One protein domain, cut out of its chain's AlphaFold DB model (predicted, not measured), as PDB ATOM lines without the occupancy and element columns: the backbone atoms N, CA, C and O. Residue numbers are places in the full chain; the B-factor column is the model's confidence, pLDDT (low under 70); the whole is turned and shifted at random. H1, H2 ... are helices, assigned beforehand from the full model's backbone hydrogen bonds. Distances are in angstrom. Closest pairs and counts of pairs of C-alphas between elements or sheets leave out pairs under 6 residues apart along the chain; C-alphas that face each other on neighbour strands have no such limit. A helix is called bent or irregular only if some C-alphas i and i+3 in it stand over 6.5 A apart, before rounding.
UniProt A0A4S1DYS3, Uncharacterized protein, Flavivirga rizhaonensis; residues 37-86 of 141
ATOM      1  N   SER A  37     181.736 211.279 143.601       91.31
ATOM      2  CA  SER A  37     180.411 210.661 143.578       91.31
ATOM      3  C   SER A  37     179.340 211.713 143.280       91.31
ATOM      4  O   SER A  37     179.515 212.896 143.586       91.31
ATOM      5  N   ASP A  38     178.207 211.306 142.713       91.94
ATOM      6  CA  ASP A  38     177.145 212.250 142.349       91.94
ATOM      7  C   ASP A  38     176.567 212.982 143.570       91.94
ATOM      8  O   ASP A  38     176.263 214.172 143.502       91.94
ATOM      9  N   ILE A  39     176.532 212.316 144.728       89.88
ATOM     10  CA  ILE A  39     176.160 212.917 146.015       89.88
ATOM     11  C   ILE A  39     177.168 214.007 146.411       89.88
ATOM     12  O   ILE A  39     176.782 215.114 146.799       89.88
ATOM     13  N   ASP A  40     178.466 213.732 146.285       90.50
ATOM     14  CA  ASP A  40     179.512 214.695 146.639       90.50
ATOM     15  C   ASP A  40     179.570 215.864 145.656       90.50
ATOM     16  O   ASP A  40     179.839 216.997 146.064       90.50
ATOM     17  N   LYS A  41     179.261 215.628 144.375       91.69
ATOM     18  CA  LYS A  41     179.107 216.693 143.376       91.69
ATOM     19  C   LYS A  41     178.003 217.662 143.783       91.69
ATOM     20  O   LYS A  41     178.225 218.872 143.736       91.69
ATOM     21  N   VAL A  42     176.850 217.159 144.229       91.25
ATOM     22  CA  VAL A  42     175.737 217.991 144.718       91.25
ATOM     23  C   VAL A  42     176.157 218.795 145.953       91.25
ATOM     24  O   VAL A  42     175.999 220.017 145.964       91.25
ATOM     25  N   LYS A  43     176.784 218.160 146.955       89.56
ATOM     26  CA  LYS A  43     177.296 218.851 148.158       89.56
ATOM     27  C   LYS A  43     178.326 219.932 147.820       89.56
ATOM     28  O   LYS A  43     178.294 221.031 148.374       89.56
ATOM     29  N   TYR A  44     179.234 219.637 146.893       89.69
ATOM     30  CA  TYR A  44     180.235 220.585 146.415       89.69
ATOM     31  C   TYR A  44     179.587 221.797 145.734       89.69
ATOM     32  O   TYR A  44     179.969 222.939 146.009       89.69
ATOM     33  N   LEU A  45     178.598 221.561 144.866       88.19
ATOM     34  CA  LEU A  45     177.861 222.625 144.189       88.19
ATOM     35  C   LEU A  45     177.109 223.508 145.191       88.19
ATOM     36  O   LEU A  45     177.187 224.733 145.079       88.19
ATOM     37  N   GLU A  46     176.454 222.915 146.189       88.56
ATOM     38  CA  GLU A  46     175.752 223.652 147.245       88.56
ATOM     39  C   GLU A  46     176.714 224.549 148.034       88.56
ATOM     40  O   GLU A  46     176.519 225.764 148.111       88.56
ATOM     41  N   LYS A  47     177.828 223.990 148.522       88.06
ATOM     42  CA  LYS A  47     178.853 224.743 149.264       88.06
ATOM     43  C   LYS A  47     179.406 225.914 148.451       88.06
ATOM     44  O   LYS A  47     179.600 227.016 148.964       88.06
ATOM     45  N   ARG A  48     179.638 225.697 147.154       86.31
ATOM     46  CA  ARG A  48     180.124 226.737 146.240       86.31
ATOM     47  C   ARG A  48     179.103 227.858 146.035       86.31
ATOM     48  O   ARG A  48     179.506 229.000 145.823       86.31
ATOM     49  N   ARG A  49     177.803 227.557 146.062       86.19
ATOM     50  CA  ARG A  49     176.730 228.561 145.982       86.19
ATOM     51  C   ARG A  49     176.602 229.342 147.284       86.19
ATOM     52  O   ARG A  49     176.546 230.564 147.231       86.19
ATOM     53  N   GLN A  50     176.641 228.667 148.427       83.38
ATOM     54  CA  GLN A  50     176.605 229.323 149.736       83.38
ATOM     55  C   GLN A  50     177.769 230.305 149.905       83.38
ATOM     56  O   GLN A  50     177.560 231.436 150.328       83.38
ATOM     57  N   TYR A  51     178.971 229.938 149.446       83.69
ATOM     58  CA  TYR A  51     180.117 230.855 149.413       83.69
ATOM     59  C   TYR A  51     179.862 232.125 148.581       83.69
ATOM     60  O   TYR A  51     180.409 233.183 148.866       83.69
ATOM     61  N   LYS A  52     179.016 232.039 147.550       84.81
ATOM     62  CA  LYS A  52     178.598 233.185 146.732       84.81
ATOM     63  C   LYS A  52     177.400 233.951 147.319       84.81
ATOM     64  O   LYS A  52     176.896 234.848 146.653       84.81
ATOM     65  N   GLY A  53     176.924 233.590 148.512       81.69
ATOM     66  CA  GLY A  53     175.826 234.271 149.204       81.69
ATOM     67  C   GLY A  53     174.418 233.868 148.757       81.69
ATOM     68  O   GLY A  53     173.453 234.544 149.103       81.69
ATOM     69  N   TYR A  54     174.262 232.784 147.990       80.50
ATOM     70  CA  TYR A  54     172.925 232.286 147.650       80.50
ATOM     71  C   TYR A  54     172.276 231.607 148.861       80.50
ATOM     72  O   TYR A  54     172.945 230.885 149.604       80.50
ATOM     73  N   LYS A  55     170.957 231.789 149.019       71.56
ATOM     74  CA  LYS A  55     170.153 231.049 150.002       71.56
ATOM     75  C   LYS A  55     170.225 229.537 149.730       71.56
ATOM     76  O   LYS A  55     170.341 229.118 148.572       71.56
ATOM     77  N   LYS A  56     170.150 228.740 150.804       68.38
ATOM     78  CA  LYS A  56     170.111 227.265 150.761       68.38
ATOM     79  C   LYS A  56     168.955 226.800 149.852       68.38
ATOM     80  O   LYS A  56     167.961 227.510 149.726       68.38
ATOM     81  N   GLN A  57     169.093 225.634 149.213       65.31
ATOM     82  CA  GLN A  57     168.044 224.942 148.427       65.31
ATOM     83  C   GLN A  57     167.745 225.477 147.004       65.31
ATOM     84  O   GLN A  57     166.968 224.870 146.273       65.31
ATOM     85  N   TRP A  58     168.442 226.506 146.507       71.12
ATOM     86  CA  TRP A  58     168.325 226.984 145.108       71.12
ATOM     87  C   TRP A  58     169.194 226.206 144.094       71.12
ATOM     88  O   TRP A  58     169.669 226.751 143.092       71.12
ATOM     89  N   LEU A  59     169.466 224.929 144.365       84.50
ATOM     90  CA  LEU A  59     170.393 224.103 143.583       84.50
ATOM     91  C   LEU A  59     169.704 223.251 142.505       84.50
ATOM     92  O   LEU A  59     170.359 222.833 141.549       84.50
ATOM     93  N   TYR A  60     168.385 223.072 142.604       82.38
ATOM     94  CA  TYR A  60     167.580 222.205 141.741       82.38
ATOM     95  C   TYR A  60     167.860 222.378 140.239       82.38
ATOM     96  O   TYR A  60     168.192 221.413 139.552       82.38
ATOM     97  N   TYR A  61     167.796 223.614 139.731       79.62
ATOM     98  CA  TYR A  61     167.990 223.895 138.304       79.62
ATOM     99  C   TYR A  61     169.389 223.517 137.808       79.62
ATOM    100  O   TYR A  61     169.526 222.954 136.728       79.62
ATOM    101  N   ARG A  62     170.423 223.738 138.626       84.94
ATOM    102  CA  ARG A  62     171.798 223.369 138.270       84.94
ATOM    103  C   ARG A  62     172.001 221.854 138.303       84.94
ATOM    104  O   ARG A  62     172.643 221.309 137.417       84.94
ATOM    105  N   CYS A  63     171.418 221.163 139.282       88.19
ATOM    106  CA  CYS A  63     171.436 219.699 139.308       88.19
ATOM    107  C   CYS A  63     170.670 219.081 138.132       88.19
ATOM    108  O   CYS A  63     171.043 218.001 137.686       88.19
ATOM    109  N   ARG A  64     169.641 219.755 137.603       86.31
ATOM    110  CA  ARG A  64     168.935 219.325 136.390       86.31
ATOM    111  C   ARG A  64     169.818 219.398 135.147       86.31
ATOM    112  O   ARG A  64     169.827 218.444 134.382       86.31
ATOM    113  N   GLU A  65     170.560 220.488 134.970       84.69
ATOM    114  CA  GLU A  65     171.491 220.657 133.841       84.69
ATOM    115  C   GLU A  65     172.622 219.615 133.858       84.69
ATOM    116  O   GLU A  65     173.000 219.097 132.814       84.69
ATOM    117  N   GLU A  66     173.126 219.273 135.046       84.06
ATOM    118  CA  GLU A  66     174.243 218.333 135.244       84.06
ATOM    119  C   GLU A  66     173.795 216.856 135.348       84.06
ATOM    120  O   GLU A  66     174.623 215.974 135.559       84.06
ATOM    121  N   GLY A  67     172.489 216.562 135.269       88.62
ATOM    122  CA  GLY A  67     171.951 215.199 135.429       88.62
ATOM    123  C   GLY A  67     172.011 214.634 136.860       88.62
ATOM    124  O   GLY A  67     171.752 213.456 137.075       88.62
ATOM    125  N   LEU A  68     172.295 215.467 137.864       92.94
ATOM    126  CA  LEU A  68     172.468 215.100 139.281       92.94
ATOM    127  C   LEU A  68     171.154 215.121 140.084       92.94
ATOM    128  O   LEU A  68     171.152 215.275 141.308       92.94
ATOM    129  N   LEU A  69     170.015 215.038 139.398       89.00
ATOM    130  CA  LEU A  69     168.698 215.291 139.983       89.00
ATOM    131  C   LEU A  69     168.284 214.187 140.970       89.00
ATOM    132  O   LEU A  69     167.655 214.480 141.984       89.00
ATOM    133  N   ASP A  70     168.693 212.943 140.720       90.25
ATOM    134  CA  ASP A  70     168.428 211.812 141.613       90.25
ATOM    135  C   ASP A  70     169.214 211.924 142.933       90.25
ATOM    136  O   ASP A  70     168.640 211.900 144.022       90.25
ATOM    137  N   ALA A  71     170.520 212.204 142.845       90.12
ATOM    138  CA  ALA A  71     171.366 212.468 144.010       90.12
ATOM    139  C   ALA A  71     170.884 213.685 144.822       90.12
ATOM    140  O   ALA A  71     170.911 213.659 146.054       90.12
ATOM    141  N   TYR A  72     170.405 214.734 144.144       89.12
ATOM    142  CA  TYR A  72     169.769 215.885 144.784       89.12
ATOM    143  C   TYR A  72     168.517 215.470 145.565       89.12
ATOM    144  O   TYR A  72     168.422 215.760 146.755       89.12
ATOM    145  N   ARG A  73     167.582 214.741 144.939       87.00
ATOM    146  CA  ARG A  73     166.373 214.256 145.626       87.00
ATOM    147  C   ARG A  73     166.737 213.405 146.838       87.00
ATOM    148  O   ARG A  73     166.195 213.638 147.906       87.00
ATOM    149  N   LYS A  74     167.698 212.488 146.711       89.12
ATOM    150  CA  LYS A  74     168.152 211.635 147.819       89.12
ATOM    151  C   LYS A  74     168.700 212.429 149.011       89.12
ATOM    152  O   LYS A  74     168.486 212.030 150.147       89.12
ATOM    153  N   LEU A  75     169.413 213.527 148.759       85.31
ATOM    154  CA  LEU A  75     169.992 214.365 149.814       85.31
ATOM    155  C   LEU A  75     168.967 215.278 150.489       85.31
ATOM    156  O   LEU A  75     169.015 215.438 151.702       85.31
ATOM    157  N   PHE A  76     168.075 215.885 149.707       79.06
ATOM    158  CA  PHE A  76     167.194 216.949 150.191       79.06
ATOM    159  C   PHE A  76     165.773 216.487 150.514       79.06
ATOM    160  O   PHE A  76     165.084 217.197 151.231       79.06
ATOM    161  N   LYS A  77     165.327 215.311 150.050       71.25
ATOM    162  CA  LYS A  77     164.009 214.759 150.416       71.25
ATOM    163  C   LYS A  77     163.888 214.588 151.933       71.25
ATOM    164  O   LYS A  77     162.970 215.126 152.527       71.25
ATOM    165  N   ASN A  78     164.904 213.996 152.560       62.25
ATOM    166  CA  ASN A  78     164.944 213.838 154.015       62.25
ATOM    167  C   ASN A  78     165.038 215.178 154.765       62.25
ATOM    168  O   ASN A  78     164.648 215.256 155.917       62.25
ATOM    169  N   GLU A  79     165.588 216.224 154.140       58.84
ATOM    170  CA  GLU A  79     165.734 217.540 154.776       58.84
ATOM    171  C   GLU A  79     164.447 218.375 154.669       58.84
ATOM    172  O   GLU A  79     164.191 219.205 155.531       58.84
ATOM    173  N   LEU A  80     163.626 218.145 153.637       55.19
ATOM    174  CA  LEU A  80     162.317 218.787 153.477       55.19
ATOM    175  C   LEU A  80     161.247 218.120 154.347       55.19
ATOM    176  O   LEU A  80     160.464 218.826 154.972       55.19
ATOM    177  N   ASP A  81     161.276 216.791 154.463       54.91
ATOM    178  CA  ASP A  81     160.339 216.049 155.317       54.91
ATOM    179  C   ASP A  81     160.572 216.343 156.822       54.91
ATOM    180  O   ASP A  81     159.662 216.215 157.638       54.91
ATOM    181  N   GLN A  82     161.780 216.796 157.191       54.66
ATOM    182  CA  GLN A  82     162.164 217.114 158.574       54.66
ATOM    183  C   GLN A  82     161.922 218.585 158.971       54.66
ATOM    184  O   GLN A  82     161.965 218.896 160.157       54.66
ATOM    185  N   GLN A  83     161.744 219.510 158.018       53.66
ATOM    186  CA  GLN A  83     161.819 220.951 158.313       53.66
ATOM    187  C   GLN A  83     160.455 221.664 158.401       53.66
ATOM    188  O   GLN A  83     160.400 222.728 159.010       53.66
ATOM    189  N   ASP A  84     159.367 221.084 157.884       54.44
ATOM    190  CA  ASP A  84     158.036 221.723 157.856       54.44
ATOM    191  C   ASP A  84     156.867 220.757 158.170       54.44
ATOM    192  O   ASP A  84     155.730 221.035 157.805       54.44
ATOM    193  N   SER A  85     157.105 219.610 158.818       59.00
ATOM    194  CA  SER A  85     156.030 218.638 159.102       59.00
ATOM    195  C   SER A  85     155.252 218.889 160.397       59.00
ATOM    196  O   SER A  85     154.220 218.257 160.588       59.00
ATOM    197  N   GLY A  86     155.707 219.804 161.258       70.88
ATOM    198  CA  GLY A  86     155.029 220.092 162.523       70.88
ATOM    199  C   GLY A  86     153.995 221.210 162.403       70.88
ATOM    200  O   GLY A  86     154.280 222.281 161.849       70.88
TER     201      GLY A  86
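This is residues 37 to 86 of the 141 residues of an uncharacterized protein of Flavivirga rizhaonensis (UniProt A0A4S1DYS3). Two long helices, H1 and H3, meet near their beginnings and spread apart as a wide V, with short H2 beside the corner and residues 81 to 86, of which 81 belongs to H3, sticking out at the far end of H3's arm. The printed part has 50 residues, with three named helices in the order H1, H2, H3 and no named strand: all helix. It is compact, with a radius of gyration of the C-alphas of 11.0 A and spans of 32 by 25 by 17 A.

Find C-alpha 38 at (177.145, 212.250, 142.349); from there H1 runs 20.1 A to residue 51. H3, residues 69 to 81, runs 17.5 A to C-alpha 81 at (160.339, 216.049, 155.317); it is irregular, but only just: C-alphas 75 and 78 are 6.6 A apart. H2 is residues 60 to 65, 8.9 A.

Look at the C-alphas of Ile 39 and Ala 71, 5.2 A apart: they are the closest where H1, with residues 38 to 42 alone, touches H3, with residues 71 to 75 alone, at a steep tilt of 66 degrees, the same way. H2 and H3 form a helical hairpin and touch, at a shallow tilt of 7 degrees, opposite ways; H3 does so with residues 69 to 72 alone, and the closest C-alphas, of Cys 63 and Leu 69, are 5.2 A apart. H1 and H2 are close but not clearly touching, the closest C-alphas, of Val 42 and Cys 63, being 7.1 A apart. Every O i to N i+4 pair is within hydrogen-bond range in H1 and H2, and 7 of 9 in H3.

The two C-alphas farthest apart, of Glu 66 and Gly 86, are 33.4 A apart. The printed part has no cut; the link from H1 to H2 is short, that from H2 to H3 tight. Look for pLDDT under 70 at residues 56 to 57 and 78 to 85.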